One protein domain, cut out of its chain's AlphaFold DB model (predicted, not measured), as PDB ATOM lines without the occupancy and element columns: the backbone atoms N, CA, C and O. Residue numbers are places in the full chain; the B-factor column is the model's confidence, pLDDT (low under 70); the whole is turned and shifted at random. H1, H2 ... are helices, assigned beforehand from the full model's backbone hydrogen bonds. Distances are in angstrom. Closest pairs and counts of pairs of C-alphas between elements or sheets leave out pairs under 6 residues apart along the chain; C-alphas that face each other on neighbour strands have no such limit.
ATOM      1  N   PHE A   2      13.112  23.608  33.585       83.25
ATOM      2  CA  PHE A   2      13.744  23.781  34.912       83.25
ATOM      3  C   PHE A   2      14.187  22.475  35.601       83.25
ATOM      4  O   PHE A   2      15.360  22.327  35.919       83.25
ATOM      5  N   SER A   3      13.290  21.491  35.746       82.25
ATOM      6  CA  SER A   3      13.628  20.231  36.429       82.25
ATOM      7  C   SER A   3      14.757  19.434  35.779       82.25
ATOM      8  O   SER A   3      15.516  18.783  36.480       82.25
ATOM      9  N   LEU A   4      14.887  19.508  34.453       83.38
ATOM     10  CA  LEU A   4      15.938  18.809  33.713       83.38
ATOM     11  C   LEU A   4      17.286  19.519  33.903       83.38
ATOM     12  O   LEU A   4      18.291  18.865  34.137       83.38
ATOM     13  N   ILE A   5      17.292  20.855  33.882       87.38
ATOM     14  CA  ILE A   5      18.502  21.663  34.101       87.38
ATOM     15  C   ILE A   5      19.067  21.404  35.500       87.38
ATOM     16  O   ILE A   5      20.249  21.118  35.642       87.38
ATOM     17  N   VAL A   6      18.217  21.449  36.526       87.19
ATOM     18  CA  VAL A   6      18.650  21.194  37.906       87.19
ATOM     19  C   VAL A   6      19.119  19.747  38.075       87.19
ATOM     20  O   VAL A   6      20.158  19.522  38.683       87.19
ATOM     21  N   ALA A   7      18.428  18.774  37.476       87.44
ATOM     22  CA  ALA A   7      18.874  17.380  37.484       87.44
ATOM     23  C   ALA A   7      20.241  17.194  36.811       87.44
ATOM     24  O   ALA A   7      21.079  16.458  37.321       87.44
ATOM     25  N   PHE A   8      20.488  17.891  35.701       87.25
ATOM     26  CA  PHE A   8      21.777  17.872  35.018       87.25
ATOM     27  C   PHE A   8      22.889  18.487  35.875       87.25
ATOM     28  O   PHE A   8      23.978  17.930  35.953       87.25
ATOM     29  N   ILE A   9      22.609  19.583  36.585       89.75
ATOM     30  CA  ILE A   9      23.556  20.182  37.536       89.75
ATOM     31  C   ILE A   9      23.853  19.210  38.688       89.75
ATOM     32  O   ILE A   9      25.017  18.998  39.014       89.75
ATOM     33  N   ILE A  10      22.828  18.574  39.267       86.88
ATOM     34  CA  ILE A  10      22.990  17.557  40.322       86.88
ATOM     35  C   ILE A  10      23.867  16.402  39.823       86.88
ATOM     36  O   ILE A  10      24.786  15.987  40.527       86.88
ATOM     37  N   TYR A  11      23.620  15.924  38.600       87.50
ATOM     38  CA  TYR A  11      24.429  14.888  37.965       87.50
ATOM     39  C   TYR A  11      25.895  15.321  37.818       87.50
ATOM     40  O   TYR A  11      26.783  14.593  38.248       87.50
ATOM     41  N   LEU A  12      26.158  16.516  37.275       88.56
ATOM     42  CA  LEU A  12      27.520  17.025  37.085       88.56
ATOM     43  C   LEU A  12      28.275  17.195  38.404       88.56
ATOM     44  O   LEU A  12      29.448  16.840  38.477       88.56
ATOM     45  N   ILE A  13      27.609  17.704  39.444       86.88
ATOM     46  CA  ILE A  13      28.214  17.841  40.773       86.88
ATOM     47  C   ILE A  13      28.609  16.459  41.300       86.88
ATOM     48  O   ILE A  13      29.738  16.284  41.743       86.88
ATOM     49  N   GLN A  14      27.714  15.471  41.223       85.44
ATOM     50  CA  GLN A  14      27.976  14.137  41.768       85.44
ATOM     51  C   GLN A  14      29.025  13.364  40.968       85.44
ATOM     52  O   GLN A  14      29.892  12.751  41.572       85.44
ATOM     53  N   VAL A  15      29.017  13.439  39.636       85.94
ATOM     54  CA  VAL A  15      30.065  12.820  38.803       85.94
ATOM     55  C   VAL A  15      31.416  13.522  38.971       85.94
ATOM     56  O   VAL A  15      32.455  12.872  38.907       85.94
ATOM     57  N   GLY A  16      31.421  14.835  39.218       82.38
ATOM     58  CA  GLY A  16      32.640  15.593  39.510       82.38
ATOM     59  C   GLY A  16      33.318  15.180  40.821       82.38
ATOM     60  O   GLY A  16      34.528  15.354  40.969       82.38
ATOM     61  N   TYR A  17      32.576  14.580  41.756       83.19
ATOM     62  CA  TYR A  17      33.158  13.925  42.921       83.19
ATOM     63  C   TYR A  17      33.702  12.550  42.519       83.19
ATOM     64  O   TYR A  17      32.946  11.603  42.323       83.19
ATOM     65  N   SER A  18      35.031  12.415  42.482       60.69
ATOM     66  CA  SER A  18      35.766  11.210  42.046       60.69
ATOM     67  C   SER A  18      35.384   9.892  42.751       60.69
ATOM     68  O   SER A  18      35.863   8.836  42.349       60.69
ATOM     69  N   HIS A  19      34.592   9.932  43.823       73.62
ATOM     70  CA  HIS A  19      34.151   8.758  44.585       73.62
ATOM     71  C   HIS A  19      32.716   8.318  44.258       73.62
ATOM     72  O   HIS A  19      32.261   7.300  44.774       73.62
ATOM     73  N   PHE A  20      31.991   9.062  43.420       77.94
ATOM     74  CA  PHE A  20      30.619   8.728  43.064       77.94
ATOM     75  C   PHE A  20      30.570   7.998  41.717       77.94
ATOM     76  O   PHE A  20      30.953   8.566  40.692       77.94
ATOM     77  N   PRO A  21      30.071   6.748  41.670       82.88
ATOM     78  CA  PRO A  21      29.855   6.078  40.400       82.88
ATOM     79  C   PRO A  21      28.777   6.827  39.610       82.88
ATOM     80  O   PRO A  21      27.742   7.218  40.158       82.88
ATOM     81  N   TRP A  22      28.997   6.993  38.304       81.31
ATOM     82  CA  TRP A  22      28.092   7.718  37.401       81.31
ATOM     83  C   TRP A  22      26.642   7.207  37.461       81.31
ATOM     84  O   TRP A  22      25.697   7.989  37.376       81.31
ATOM     85  N   ASN A  23      26.471   5.905  37.703       79.69
ATOM     86  CA  ASN A  23      25.184   5.262  37.947       79.69
ATOM     87  C   ASN A  23      24.443   5.873  39.145       79.69
ATOM     88  O   ASN A  23      23.289   6.284  39.028       79.69
ATOM     89  N   ALA A  24      25.112   6.001  40.291       81.69
ATOM     90  CA  ALA A  24      24.508   6.590  41.482       81.69
ATOM     91  C   ALA A  24      24.165   8.073  41.268       81.69
ATOM     92  O   ALA A  24      23.105   8.533  41.704       81.69
ATOM     93  N   ALA A  25      25.012   8.796  40.527       84.12
ATOM     94  CA  ALA A  25      24.746  10.181  40.150       84.12
ATOM     95  C   ALA A  25      23.475  10.320  39.295       84.12
ATOM     96  O   ALA A  25      22.651  11.214  39.516       84.12
ATOM     97  N   LEU A  26      23.276   9.398  38.350       84.12
ATOM     98  CA  LEU A  26      22.092   9.360  37.497       84.12
ATOM     99  C   LEU A  26      20.815   9.062  38.292       84.12
ATOM    100  O   LEU A  26      19.782   9.690  38.045       84.12
ATOM    101  N   VAL A  27      20.880   8.164  39.279       85.00
ATOM    102  CA  VAL A  27      19.751   7.861  40.177       85.00
ATOM    103  C   VAL A  27      19.337   9.097  40.960       85.00
ATOM    104  O   VAL A  27      18.152   9.427  41.013       85.00
ATOM    105  N   SER A  28      20.295   9.811  41.555       85.62
ATOM    106  CA  SER A  28      19.993  11.010  42.339       85.62
ATOM    107  C   SER A  28      19.359  12.105  41.477       85.62
ATOM    108  O   SER A  28      18.367  12.717  41.882       85.62
ATOM    109  N   ALA A  29      19.892  12.328  40.274       86.94
ATOM    110  CA  ALA A  29      19.318  13.265  39.314       86.94
ATOM    111  C   ALA A  29      17.895  12.846  38.902       86.94
ATOM    112  O   ALA A  29      16.978  13.670  38.883       86.94
ATOM    113  N   SER A  30      17.679  11.555  38.647       86.25
ATOM    114  CA  SER A  30      16.382  11.008  38.234       86.25
ATOM    115  C   SER A  30      15.333  11.075  39.342       86.25
ATOM    116  O   SER A  30      14.188  11.433  39.070       86.25
ATOM    117  N   LYS A  31      15.720  10.848  40.605       88.19
ATOM    118  CA  LYS A  31      14.853  11.050  41.779       88.19
ATOM    119  C   LYS A  31      14.361  12.489  41.867       88.19
ATOM    120  O   LYS A  31      13.169  12.716  42.068       88.19
ATOM    121  N   PHE A  32      15.247  13.465  41.664       91.00
ATOM    122  CA  PHE A  32      14.846  14.870  41.632       91.00
ATOM    123  C   PHE A  32      13.841  15.142  40.503       91.00
ATOM    124  O   PHE A  32      12.795  15.746  40.747       91.00
ATOM    125  N   VAL A  33      14.109  14.654  39.282       89.19
ATOM    126  CA  VAL A  33      13.169  14.773  38.153       89.19
ATOM    127  C   VAL A  33      11.818  14.162  38.515       89.19
ATOM    128  O   VAL A  33      10.791  14.799  38.272       89.19
ATOM    129  N   PHE A  34      11.799  12.975  39.113       91.06
ATOM    130  CA  PHE A  34      10.576  12.287  39.501       91.06
ATOM    131  C   PHE A  34       9.764  13.102  40.514       91.06
ATOM    132  O   PHE A  34       8.654  13.532  40.197       91.06
ATOM    133  N   TYR A  35      10.325  13.399  41.692       90.81
ATOM    134  CA  TYR A  35       9.602  14.101  42.759       90.81
ATOM    135  C   TYR A  35       9.173  15.504  42.346       90.81
ATOM    136  O   TYR A  35       8.038  15.906  42.600       90.81
ATOM    137  N   TRP A  36      10.038  16.242  41.649       90.94
ATOM    138  CA  TRP A  36       9.692  17.577  41.177       90.94
ATOM    139  C   TRP A  36       8.517  17.535  40.201       90.94
ATOM    140  O   TRP A  36       7.585  18.338  40.280       90.94
ATOM    141  N   ASN A  37       8.531  16.592  39.257       88.25
ATOM    142  CA  ASN A  37       7.442  16.466  38.300       88.25
ATOM    143  C   ASN A  37       6.161  15.905  38.939       88.25
ATOM    144  O   ASN A  37       5.081  16.306  38.503       88.25
ATOM    145  N   LEU A  38       6.272  15.070  39.975       89.75
ATOM    146  CA  LEU A  38       5.154  14.544  40.757       89.75
ATOM    147  C   LEU A  38       4.456  15.649  41.560       89.75
ATOM    148  O   LEU A  38       3.253  15.836  41.403       89.75
ATOM    149  N   ILE A  39       5.202  16.430  42.350       90.56
ATOM    150  CA  ILE A  39       4.658  17.510  43.191       90.56
ATOM    151  C   ILE A  39       3.946  18.549  42.323       90.56
ATOM    152  O   ILE A  39       2.766  18.833  42.519       90.56
ATOM    153  N   PHE A  40       4.629  19.076  41.302       87.00
ATOM    154  CA  PHE A  40       4.022  20.072  40.418       87.00
ATOM    155  C   PHE A  40       2.885  19.491  39.578       87.00
ATOM    156  O   PHE A  40       1.918  20.198  39.296       87.00
ATOM    157  N   GLY A  41       2.981  18.225  39.165       85.00
ATOM    158  CA  GLY A  41       1.890  17.525  38.492       85.00
ATOM    159  C   GLY A  41       0.646  17.459  39.375       85.00
ATOM    160  O   GLY A  41      -0.421  17.888  38.947       85.00
ATOM    161  N   SER A  42       0.812  17.027  40.625       87.50
ATOM    162  CA  SER A  42      -0.259  16.926  41.618       87.50
ATOM    163  C   SER A  42      -0.907  18.279  41.910       87.50
ATOM    164  O   SER A  42      -2.128  18.390  41.857       87.50
ATOM    165  N   ILE A  43      -0.108  19.328  42.141       89.69
ATOM    166  CA  ILE A  43      -0.624  20.691  42.358       89.69
ATOM    167  C   ILE A  43      -1.427  21.164  41.142       89.69
ATOM    168  O   ILE A  43      -2.496  21.747  41.294       89.69
ATOM    169  N   THR A  44      -0.944  20.885  39.928       86.06
ATOM    170  CA  THR A  44      -1.637  21.289  38.696       86.06
ATOM    171  C   THR A  44      -2.974  20.561  38.542       86.06
ATOM    172  O   THR A  44      -3.976  21.186  38.209       86.06
ATOM    173  N   ILE A  45      -3.011  19.252  38.806       86.06
ATOM    174  CA  ILE A  45      -4.247  18.458  38.760       86.06
ATOM    175  C   ILE A  45      -5.241  18.968  39.806       86.06
ATOM    176  O   ILE A  45      -6.407  19.188  39.488       86.06
ATOM    177  N   PHE A  46      -4.772  19.213  41.030       88.31
ATOM    178  CA  PHE A  46      -5.594  19.756  42.105       88.31
ATOM    179  C   PHE A  46      -6.170  21.132  41.745       88.31
ATOM    180  O   PHE A  46      -7.359  21.375  41.935       88.31
ATOM    181  N   PHE A  47      -5.359  22.004  41.144       87.50
ATOM    182  CA  PHE A  47      -5.804  23.302  40.643       87.50
ATOM    183  C   PHE A  47      -6.902  23.169  39.576       87.50
ATOM    184  O   PHE A  47      -7.924  23.847  39.666       87.50
ATOM    185  N   PHE A  48      -6.740  22.272  38.597       84.06
ATOM    186  CA  PHE A  48      -7.781  22.019  37.594       84.06
ATOM    187  C   PHE A  48      -9.072  21.484  38.214       84.06
ATOM    188  O   PHE A  48     -10.157  21.884  37.796       84.06
ATOM    189  N   LEU A  49      -8.966  20.615  39.219       84.25
ATOM    190  CA  LEU A  49     -10.121  20.067  39.921       84.25
ATOM    191  C   LEU A  49     -10.876  21.159  40.692       84.25
ATOM    192  O   LEU A  49     -12.092  21.270  40.551       84.25
ATOM    193  N   LEU A  50     -10.162  22.026  41.418       85.62
ATOM    194  CA  LEU A  50     -10.751  23.201  42.069       85.62
ATOM    195  C   LEU A  50     -11.420  24.143  41.063       85.62
ATOM    196  O   LEU A  50     -12.529  24.615  41.307       85.62
ATOM    197  N   MET A  51     -10.776  24.394  39.921       83.50
ATOM    198  CA  MET A  51     -11.338  25.234  38.864       83.50
ATOM    199  C   MET A  51     -12.630  24.631  38.298       83.50
ATOM    200  O   MET A  51     -13.595  25.358  38.074       83.50
ATOM    201  N   LEU A  52     -12.675  23.310  38.104       82.19
ATOM    202  CA  LEU A  52     -13.859  22.603  37.619       82.19
ATOM    203  C   LEU A  52     -15.011  22.684  38.633       82.19
ATOM    204  O   LEU A  52     -16.131  23.028  38.254       82.19
ATOM    205  N   VAL A  53     -14.738  22.477  39.924       79.62
ATOM    206  CA  VAL A  53     -15.734  22.643  41.000       79.62
ATOM    207  C   VAL A  53     -16.233  24.092  41.072       79.62
ATOM    208  O   VAL A  53     -17.442  24.332  41.132       79.62
ATOM    209  N   GLY A  54     -15.336  25.076  40.993       78.06
ATOM    210  CA  GLY A  54     -15.699  26.494  40.968       78.06
ATOM    211  C   GLY A  54     -16.584  26.851  39.771       78.06
ATOM    212  O   GLY A  54     -17.613  27.504  39.939       78.06
ATOM    213  N   LEU A  55     -16.244  26.351  38.580       76.69
ATOM    214  CA  LEU A  55     -17.038  26.556  37.370       76.69
ATOM    215  C   LEU A  55     -18.435  25.940  37.504       76.69
ATOM    216  O   LEU A  55     -19.416  26.614  37.206       76.69
ATOM    217  N   THR A  56     -18.539  24.700  37.996       74.38
ATOM    218  CA  THR A  56     -19.847  24.058  38.218       74.38
ATOM    219  C   THR A  56     -20.691  24.830  39.231       74.38
ATOM    220  O   THR A  56     -21.875  25.041  38.993       74.38
ATOM    221  N   THR A  57     -20.086  25.352  40.301       75.00
ATOM    222  CA  THR A  57     -20.785  26.139  41.329       75.00
ATOM    223  C   THR A  57     -21.344  27.447  40.762       75.00
ATOM    224  O   THR A  57     -22.469  27.824  41.083       75.00
ATOM    225  N   ILE A  58     -20.590  28.128  39.892       70.88
ATOM    226  CA  ILE A  58     -21.060  29.319  39.169       70.88
ATOM    227  C   ILE A  58     -22.201  28.948  38.211       70.88
ATOM    228  O   ILE A  58     -23.204  29.655  38.158       70.88
ATOM    229  N   LEU A  79     -13.096  26.281  15.555       51.88
ATOM    230  CA  LEU A  79     -11.965  25.383  15.860       51.88
ATOM    231  C   LEU A  79     -12.280  24.136  16.700       51.88
ATOM    232  O   LEU A  79     -11.360  23.372  16.983       51.88
ATOM    233  N   GLY A  80     -13.534  23.878  17.082       53.69
ATOM    234  CA  GLY A  80     -13.875  22.683  17.862       53.69
ATOM    235  C   GLY A  80     -13.161  22.690  19.215       53.69
ATOM    236  O   GLY A  80     -12.213  21.942  19.448       53.69
ATOM    237  N   MET A  81     -13.601  23.577  20.110       53.41
ATOM    238  CA  MET A  81     -12.960  23.828  21.407       53.41
ATOM    239  C   MET A  81     -12.739  22.546  22.224       53.41
ATOM    240  O   MET A  81     -11.701  22.397  22.863       53.41
ATOM    241  N   VAL A  82     -13.669  21.591  22.134       60.25
ATOM    242  CA  VAL A  82     -13.564  20.267  22.761       60.25
ATOM    243  C   VAL A  82     -12.350  19.498  22.234       60.25
ATOM    244  O   VAL A  82     -11.561  18.993  23.023       60.25
ATOM    245  N   THR A  83     -12.139  19.471  20.919       64.50
ATOM    246  CA  THR A  83     -11.009  18.780  20.281       64.50
ATOM    247  C   THR A  83      -9.676  19.444  20.624       64.50
ATOM    248  O   THR A  83      -8.689  18.754  20.872       64.50
ATOM    249  N   PHE A  84      -9.630  20.778  20.693       64.94
ATOM    250  CA  PHE A  84      -8.428  21.508  21.110       64.94
ATOM    251  C   PHE A  84      -8.090  21.281  22.590       64.94
ATOM    252  O   PHE A  84      -6.928  21.025  22.922       64.94
ATOM    253  N   LEU A  85      -9.094  21.346  23.470       67.38
ATOM    254  CA  LEU A  85      -8.926  21.119  24.903       67.38
ATOM    255  C   LEU A  85      -8.517  19.667  25.168       67.38
ATOM    256  O   LEU A  85      -7.568  19.422  25.905       67.38
ATOM    257  N   PHE A  86      -9.167  18.712  24.496       71.75
ATOM    258  CA  PHE A  86      -8.837  17.296  24.584       71.75
ATOM    259  C   PHE A  86      -7.419  17.026  24.082       71.75
ATOM    260  O   PHE A  86      -6.633  16.420  24.800       71.75
ATOM    261  N   ARG A  87      -7.038  17.540  22.905       71.94
ATOM    262  CA  ARG A  87      -5.681  17.372  22.355       71.94
ATOM    263  C   ARG A  87      -4.618  17.967  23.277       71.94
ATOM    264  O   ARG A  87      -3.605  17.323  23.528       71.94
ATOM    265  N   THR A  88      -4.845  19.170  23.801       70.81
ATOM    266  CA  THR A  88      -3.879  19.857  24.674       70.81
ATOM    267  C   THR A  88      -3.735  19.148  26.018       70.81
ATOM    268  O   THR A  88      -2.615  18.887  26.453       70.81
ATOM    269  N   SER A  89      -4.850  18.778  26.651       78.19
ATOM    270  CA  SER A  89      -4.849  18.050  27.921       78.19
ATOM    271  C   SER A  89      -4.276  16.644  27.766       78.19
ATOM    272  O   SER A  89      -3.448  16.235  28.573       78.19
ATOM    273  N   PHE A  90      -4.637  15.923  26.702       83.38
ATOM    274  CA  PHE A  90      -4.126  14.582  26.430       83.38
ATOM    275  C   PHE A  90      -2.614  14.592  26.192       83.38
ATOM    276  O   PHE A  90      -1.896  13.824  26.822       83.38
ATOM    277  N   LEU A  91      -2.103  15.501  25.353       84.06
ATOM    278  CA  LEU A  91      -0.659  15.633  25.120       84.06
ATOM    279  C   LEU A  91       0.095  16.060  26.386       84.06
ATOM    280  O   LEU A  91       1.217  15.605  26.618       84.06
ATOM    281  N   TRP A  92      -0.518  16.901  27.223       84.44
ATOM    282  CA  TRP A  92       0.049  17.290  28.512       84.44
ATOM    283  C   TRP A  92       0.143  16.106  29.481       84.44
ATOM    284  O   TRP A  92       1.212  15.886  30.057       84.44
ATOM    285  N   VAL A  93      -0.930  15.319  29.621       85.44
ATOM    286  CA  VAL A  93      -0.946  14.103  30.449       85.44
ATOM    287  C   VAL A  93       0.058  13.089  29.910       85.44
ATOM    288  O   VAL A  93       0.891  12.610  30.668       85.44
ATOM    289  N   LEU A  94       0.055  12.826  28.603       87.50
ATOM    290  CA  LEU A  94       0.954  11.866  27.965       87.50
ATOM    291  C   LEU A  94       2.428  12.229  28.194       87.50
ATOM    292  O   LEU A  94       3.225  11.393  28.615       87.50
ATOM    293  N   SER A  95       2.776  13.502  27.996       87.81
ATOM    294  CA  SER A  95       4.109  14.027  28.288       87.81
ATOM    295  C   SER A  95       4.498  13.830  29.756       87.81
ATOM    296  O   SER A  95       5.611  13.388  30.049       87.81
ATOM    297  N   ARG A  96       3.590  14.144  30.689       86.44
ATOM    298  CA  ARG A  96       3.822  13.972  32.128       86.44
ATOM    299  C   ARG A  96       4.018  12.510  32.500       86.44
ATOM    300  O   ARG A  96       4.962  12.223  33.232       86.44
ATOM    301  N   SER A  97       3.191  11.616  31.970       87.62
ATOM    302  CA  SER A  97       3.283  10.175  32.193       87.62
ATOM    303  C   SER A  97       4.614   9.624  31.699       87.62
ATOM    304  O   SER A  97       5.286   8.929  32.449       87.62
ATOM    305  N   PHE A  98       5.063   9.997  30.499       89.75
ATOM    306  CA  PHE A  98       6.363   9.558  29.984       89.75
ATOM    307  C   PHE A  98       7.540  10.018  30.846       89.75
ATOM    308  O   PHE A  98       8.434   9.227  31.144       89.75
ATOM    309  N   ILE A  99       7.516  11.269  31.315       87.94
ATOM    310  CA  ILE A  99       8.550  11.781  32.223       87.94
ATOM    311  C   ILE A  99       8.520  11.025  33.557       87.94
ATOM    312  O   ILE A  99       9.575  10.641  34.054       87.94
ATOM    313  N   LEU A 100       7.338  10.808  34.141       88.81
ATOM    314  CA  LEU A 100       7.177  10.117  35.425       88.81
ATOM    315  C   LEU A 100       7.601   8.650  35.342       88.81
ATOM    316  O   LEU A 100       8.377   8.210  36.178       88.81
ATOM    317  N   ILE A 101       7.156   7.924  34.317       89.38
ATOM    318  CA  ILE A 101       7.491   6.512  34.112       89.38
ATOM    319  C   ILE A 101       8.995   6.356  33.873       89.38
ATOM    320  O   ILE A 101       9.650   5.593  34.573       89.38
ATOM    321  N   GLY A 102       9.574   7.124  32.943       85.25
ATOM    322  CA  GLY A 102      11.007   7.036  32.656       85.25
ATOM    323  C   GLY A 102      11.879   7.412  33.859       85.25
ATOM    324  O   GLY A 102      12.845   6.720  34.164       85.25
ATOM    325  N   SER A 103      11.513   8.467  34.595       86.88
ATOM    326  CA  SER A 103      12.254   8.856  35.804       86.88
ATOM    327  C   SER A 103      12.060   7.887  36.970       86.88
ATOM    328  O   SER A 103      12.990   7.729  37.752       86.88
ATOM    329  N   TYR A 104      10.913   7.207  37.072       87.94
ATOM    330  CA  TYR A 104      10.674   6.163  38.069       87.94
ATOM    331  C   TYR A 104      11.609   4.967  37.863       87.94
ATOM    332  O   TYR A 104      12.327   4.595  38.792       87.94
ATOM    333  N   PHE A 105      11.670   4.428  36.640       86.81
ATOM    334  CA  PHE A 105      12.558   3.305  36.324       86.81
ATOM    335  C   PHE A 105      14.032   3.663  36.562       86.81
ATOM    336  O   PHE A 105      14.755   2.888  37.179       86.81
ATOM    337  N   LEU A 106      14.462   4.873  36.184       84.50
ATOM    338  CA  LEU A 106      15.827   5.344  36.464       84.50
ATOM    339  C   LEU A 106      16.120   5.535  37.962       84.50
ATOM    340  O   LEU A 106      17.268   5.422  38.382       84.50
ATOM    341  N   ALA A 107      15.115   5.889  38.762       82.69
ATOM    342  CA  ALA A 107      15.289   6.255  40.166       82.69
ATOM    343  C   ALA A 107      15.166   5.078  41.147       82.69
ATOM    344  O   ALA A 107      15.792   5.121  42.211       82.69
ATOM    345  N   PHE A 108      14.332   4.083  40.831       81.44
ATOM    346  CA  PHE A 108      13.915   3.039  41.775       81.44
ATOM    347  C   PHE A 108      14.137   1.611  41.261       81.44
ATOM    348  O   PHE A 108      14.413   0.732  42.069       81.44
ATOM    349  N   GLU A 109      14.088   1.387  39.949       74.38
ATOM    350  CA  GLU A 109      14.334   0.081  39.317       74.38
ATOM    351  C   GLU A 109      15.619   0.119  38.492       74.38
ATOM    352  O   GLU A 109      15.647  -0.211  37.303       74.38
ATOM    353  N   MET A 110      16.711   0.544  39.134       64.25
ATOM    354  CA  MET A 110      18.017   0.540  38.494       64.25
ATOM    355  C   MET A 110      18.440  -0.905  38.214       64.25
ATOM    356  O   MET A 110      18.941  -1.613  39.083       64.25
ATOM    357  N   SER A 111      18.176  -1.350  36.992       61.31
ATOM    358  CA  SER A 111      18.618  -2.636  36.478       61.31
ATOM    359  C   SER A 111      20.024  -2.481  35.907       61.31
ATOM    360  O   SER A 111      20.275  -1.532  35.165       61.31
ATOM    361  N   ASP A 112      20.912  -3.448  36.154       66.94
ATOM    362  CA  ASP A 112      22.202  -3.566  35.441       66.94
ATOM    363  C   ASP A 112      22.026  -3.719  33.917       66.94
ATOM    364  O   ASP A 112      22.985  -3.653  33.148       66.94
ATOM    365  N   ARG A 113      20.785  -3.906  33.447       75.38
ATOM    366  CA  ARG A 113      20.433  -3.925  32.030       75.38
ATOM    367  C   ARG A 113      20.480  -2.515  31.447       75.38
ATOM    368  O   ARG A 113      19.523  -1.743  31.549       75.38
ATOM    369  N   THR A 114      21.571  -2.230  30.745       77.69
ATOM    370  CA  THR A 114      21.794  -1.011  29.955       77.69
ATOM    371  C   THR A 114      20.633  -0.675  29.014       77.69
ATOM    372  O   THR A 114      20.307   0.500  28.854       77.69
ATOM    373  N   ASP A 115      19.946  -1.677  28.462       82.75
ATOM    374  CA  ASP A 115      18.791  -1.480  27.574       82.75
ATOM    375  C   ASP A 115      17.626  -0.759  28.266       82.75
ATOM    376  O   ASP A 115      17.010   0.145  27.697       82.75
ATOM    377  N   LEU A 116      17.341  -1.117  29.523       80.69
ATOM    378  CA  LEU A 116      16.258  -0.523  30.309       80.69
ATOM    379  C   LEU A 116      16.601   0.923  30.694       80.69
ATOM    380  O   LEU A 116      15.742   1.809  30.698       80.69
ATOM    381  N   LEU A 117      17.884   1.181  30.936       80.81
ATOM    382  CA  LEU A 117      18.431   2.500  31.236       80.81
ATOM    383  C   LEU A 117      18.330   3.439  30.017       80.81
ATOM    384  O   LEU A 117      17.865   4.572  30.135       80.81
ATOM    385  N   ILE A 118      18.662   2.955  28.816       84.06
ATOM    386  CA  ILE A 118      18.511   3.727  27.572       84.06
ATOM    387  C   ILE A 118      17.029   3.976  27.264       84.06
ATOM    388  O   ILE A 118      16.650   5.104  26.941       84.06
ATOM    389  N   ALA A 119      16.179   2.954  27.397       86.25
ATOM    390  CA  ALA A 119      14.748   3.066  27.128       86.25
ATOM    391  C   ALA A 119      14.063   4.074  28.064       86.25
ATOM    392  O   ALA A 119      13.270   4.905  27.619       86.25
ATOM    393  N   SER A 120      14.401   4.046  29.353       85.12
ATOM    394  CA  SER A 120      13.869   4.979  30.351       85.12
ATOM    395  C   SER A 120      14.346   6.415  30.122       85.12
ATOM    396  O   SER A 120      13.532   7.342  30.170       85.12
ATOM    397  N   LEU A 121      15.618   6.616  29.764       84.81
ATOM    398  CA  LEU A 121      16.142   7.930  29.379       84.81
ATOM    399  C   LEU A 121      15.447   8.466  28.115       84.81
ATOM    400  O   LEU A 121      15.032   9.627  28.079       84.81
ATOM    401  N   ALA A 122      15.250   7.613  27.104       88.62
ATOM    402  CA  ALA A 122      14.516   7.952  25.887       88.62
ATOM    403  C   ALA A 122      13.064   8.351  26.192       88.62
ATOM    404  O   ALA A 122      12.567   9.323  25.628       88.62
ATOM    405  N   LEU A 123      12.410   7.670  27.138       88.88
ATOM    406  CA  LEU A 123      11.065   7.997  27.621       88.88
ATOM    407  C   LEU A 123      11.006   9.393  28.253       88.88
ATOM    408  O   LEU A 123      10.127  10.193  27.921       88.88
ATOM    409  N   VAL A 124      11.977   9.724  29.111       86.94
ATOM    410  CA  VAL A 124      12.083  11.062  29.711       86.94
ATOM    411  C   VAL A 124      12.275  12.121  28.622       86.94
ATOM    412  O   VAL A 124      11.548  13.118  28.600       86.94
ATOM    413  N   VAL A 125      13.207  11.903  27.688       88.31
ATOM    414  CA  VAL A 125      13.480  12.834  26.580       88.31
ATOM    415  C   VAL A 125      12.248  13.013  25.692       88.31
ATOM    416  O   VAL A 125      11.855  14.150  25.425       88.31
ATOM    417  N   ALA A 126      11.589  11.924  25.295       88.88
ATOM    418  CA  ALA A 126      10.366  11.950  24.498       88.88
ATOM    419  C   ALA A 126       9.263  12.757  25.193       88.88
ATOM    420  O   ALA A 126       8.642  13.628  24.579       88.88
ATOM    421  N   GLY A 127       9.076  12.557  26.501       85.25
ATOM    422  CA  GLY A 127       8.129  13.336  27.290       85.25
ATOM    423  C   GLY A 127       8.427  14.842  27.260       85.25
ATOM    424  O   GLY A 127       7.512  15.647  27.056       85.25
ATOM    425  N   TYR A 128       9.694  15.256  27.379       86.44
ATOM    426  CA  TYR A 128      10.077  16.670  27.257       86.44
ATOM    427  C   TYR A 128       9.951  17.221  25.826       86.44
ATOM    428  O   TYR A 128       9.604  18.397  25.671       86.44
ATOM    429  N   LEU A 129      10.186  16.407  24.792       87.19
ATOM    430  CA  LEU A 129       9.994  16.800  23.392       87.19
ATOM    431  C   LEU A 129       8.518  17.065  23.083       87.19
ATOM    432  O   LEU A 129       8.196  18.136  22.566       87.19
ATOM    433  N   ILE A 130       7.616  16.170  23.497       84.69
ATOM    434  CA  ILE A 130       6.162  16.356  23.354       84.69
ATOM    435  C   ILE A 130       5.719  17.639  24.068       84.69
ATOM    436  O   ILE A 130       4.968  18.445  23.508       84.69
ATOM    437  N   LYS A 131       6.242  17.891  25.278       83.88
ATOM    438  CA  LYS A 131       5.974  19.133  26.021       83.88
ATOM    439  C   LYS A 131       6.411  20.375  25.245       83.88
ATOM    440  O   LYS A 131       5.666  21.351  25.178       83.88
ATOM    441  N   LYS A 132       7.622  20.353  24.679       84.00
ATOM    442  CA  LYS A 132       8.186  21.469  23.907       84.00
ATOM    443  C   LYS A 132       7.383  21.723  22.628       84.00
ATOM    444  O   LYS A 132       7.103  22.876  22.314       84.00
ATOM    445  N   GLN A 133       6.989  20.668  21.920       81.38
ATOM    446  CA  GLN A 133       6.214  20.774  20.685       81.38
ATOM    447  C   GLN A 133       4.802  21.310  20.943       81.38
ATOM    448  O   GLN A 133       4.368  22.231  20.259       81.38
ATOM    449  N   THR A 134       4.140  20.838  22.003       75.44
ATOM    450  CA  THR A 134       2.818  21.343  22.417       75.44
ATOM    451  C   THR A 134       2.868  22.840  22.758       75.44
ATOM    452  O   THR A 134       1.972  23.598  22.388       75.44
ATOM    453  N   ALA A 135       3.941  23.301  23.412       71.12
ATOM    454  CA  ALA A 135       4.139  24.723  23.696       71.12
ATOM    455  C   ALA A 135       4.378  25.555  22.420       71.12
ATOM    456  O   ALA A 135       3.851  26.662  22.300       71.12
ATOM    457  N   LYS A 136       5.136  25.020  21.451       69.75
ATOM    458  CA  LYS A 136       5.407  25.682  20.166       69.75
ATOM    459  C   LYS A 136       4.138  25.840  19.321       69.75
ATOM    460  O   LYS A 136       3.907  26.933  18.801       69.75
ATOM    461  N   ASP A 137       3.315  24.794  19.239       62.34
ATOM    462  CA  ASP A 137       2.036  24.789  18.507       62.34
ATOM    463  C   ASP A 137       1.037  25.808  19.080       62.34
ATOM    464  O   ASP A 137       0.285  26.440  18.337       62.34
ATOM    465  N   SER A 138       1.042  25.997  20.404       58.97
ATOM    466  CA  SER A 138       0.209  27.003  21.070       58.97
ATOM    467  C   SER A 138       0.690  28.431  20.766       58.97
ATOM    468  O   SER A 138      -0.107  29.293  20.405       58.97
ATOM    469  N   GLY A 139       2.006  28.682  20.818       49.56
ATOM    470  CA  GLY A 139       2.581  30.016  20.597       49.56
ATOM    471  C   GLY A 139       2.495  30.531  19.154       49.56
ATOM    472  O   GLY A 139       2.207  31.707  18.937       49.56
ATOM    473  N   THR A 140       2.681  29.665  18.152       50.47
ATOM    474  CA  THR A 140       2.638  30.079  16.729       50.47
ATOM    475  C   THR A 140       1.231  30.453  16.261       50.47
ATOM    476  O   THR A 140       1.075  31.369  15.456       50.47
ATOM    477  N   ARG A 141       0.184  29.818  16.806       47.00
ATOM    478  CA  ARG A 141      -1.207  30.192  16.500       47.00
ATOM    479  C   ARG A 141      -1.621  31.525  17.126       47.00
ATOM    480  O   ARG A 141      -2.436  32.229  16.540       47.00
ATOM    481  N   ILE A 142      -1.046  31.900  18.271       46.03
ATOM    482  CA  ILE A 142      -1.363  33.173  18.939       46.03
ATOM    483  C   ILE A 142      -0.761  34.363  18.173       46.03
ATOM    484  O   ILE A 142      -1.416  35.395  18.054       46.03
ATOM    485  N   HIS A 143       0.433  34.221  17.584       40.09
ATOM    486  CA  HIS A 143       1.036  35.291  16.773       40.09
ATOM    487  C   HIS A 143       0.324  35.517  15.432       40.09
ATOM    488  O   HIS A 143       0.147  36.664  15.031       40.09
TER     489      HIS A 143
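Overview. This is residues 2 to 58 and 79 to 143 of the 174 residues of an uncharacterized protein of Leptospira ognonensis (UniProt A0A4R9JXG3). Two helical hairpins, H1 with H2 and H3 with H4, pack on each other through H2 and H3, which make a narrow V that opens toward the cut. Two stretches stick out: residues 46 to 58, which belong to H2, and residues 79 to 86, of which 81 to 86 belong to H3. The printed part has 122 residues with four named helices, H1 to H4 in order, and no named strand; the class is all helix. The whole is loose, with a radius of gyration of the C-alphas of 17.5 A, and elongated, spanning 58 by 30 by 26 A.

Arrangement. H1, residues 2 to 16, touches H2, residues 22 to 58, and H2 touches H1 with residues 22 to 37 alone. This hairpin runs opposite ways at a shallow tilt of 16 degrees, and its closest C-alphas, those of Ala 7 and Ala 29, are 4.5 A apart. H2 with residues 26 to 41 alone touches H3, residues 81 to 108, through residues 96 to 108 alone. They run opposite ways at a shallow tilt of 30 degrees; the closest C-alphas, of Val 27 and Ala 107, are 4.7 A apart. H3 touches H4, residues 114 to 143, in a second hairpin, opposite ways at a shallow tilt of 27 degrees, with the closest C-alphas, of Ser 95 and Gly 127, 4.2 A apart. H2 and H4 are near each other, while H1 is apart from H3 and H4. Every O i to N i+4 pair is within hydrogen-bond range in H1, H2 and H3, and 25 of 26 are in H4.

Along the chain. H1 begins at C-alpha 2 (13.744, 23.781, 34.912) and is 21.1 A long. H2 is 53.7 A long and ends at C-alpha 58 (-21.060, 29.319, 39.169). H3 is 39.6 A long; H4, 43.8 A long, ends at C-alpha 143 (1.036, 35.291, 16.773).

Size, cuts and confidence. The C-alphas farthest apart, of Ser 18 and Ile 58, are 59.7 A apart. Residues 59 to 78 are not printed, and C-alphas 58 and 79 are 25.3 A apart across the cut. The links H1 to H2 and H3 to H4 are tight. Mean pLDDT of the printed part is 80.0; residue 18 and residues 79 to 85, 110 to 112 and 136 to 143 are under 70.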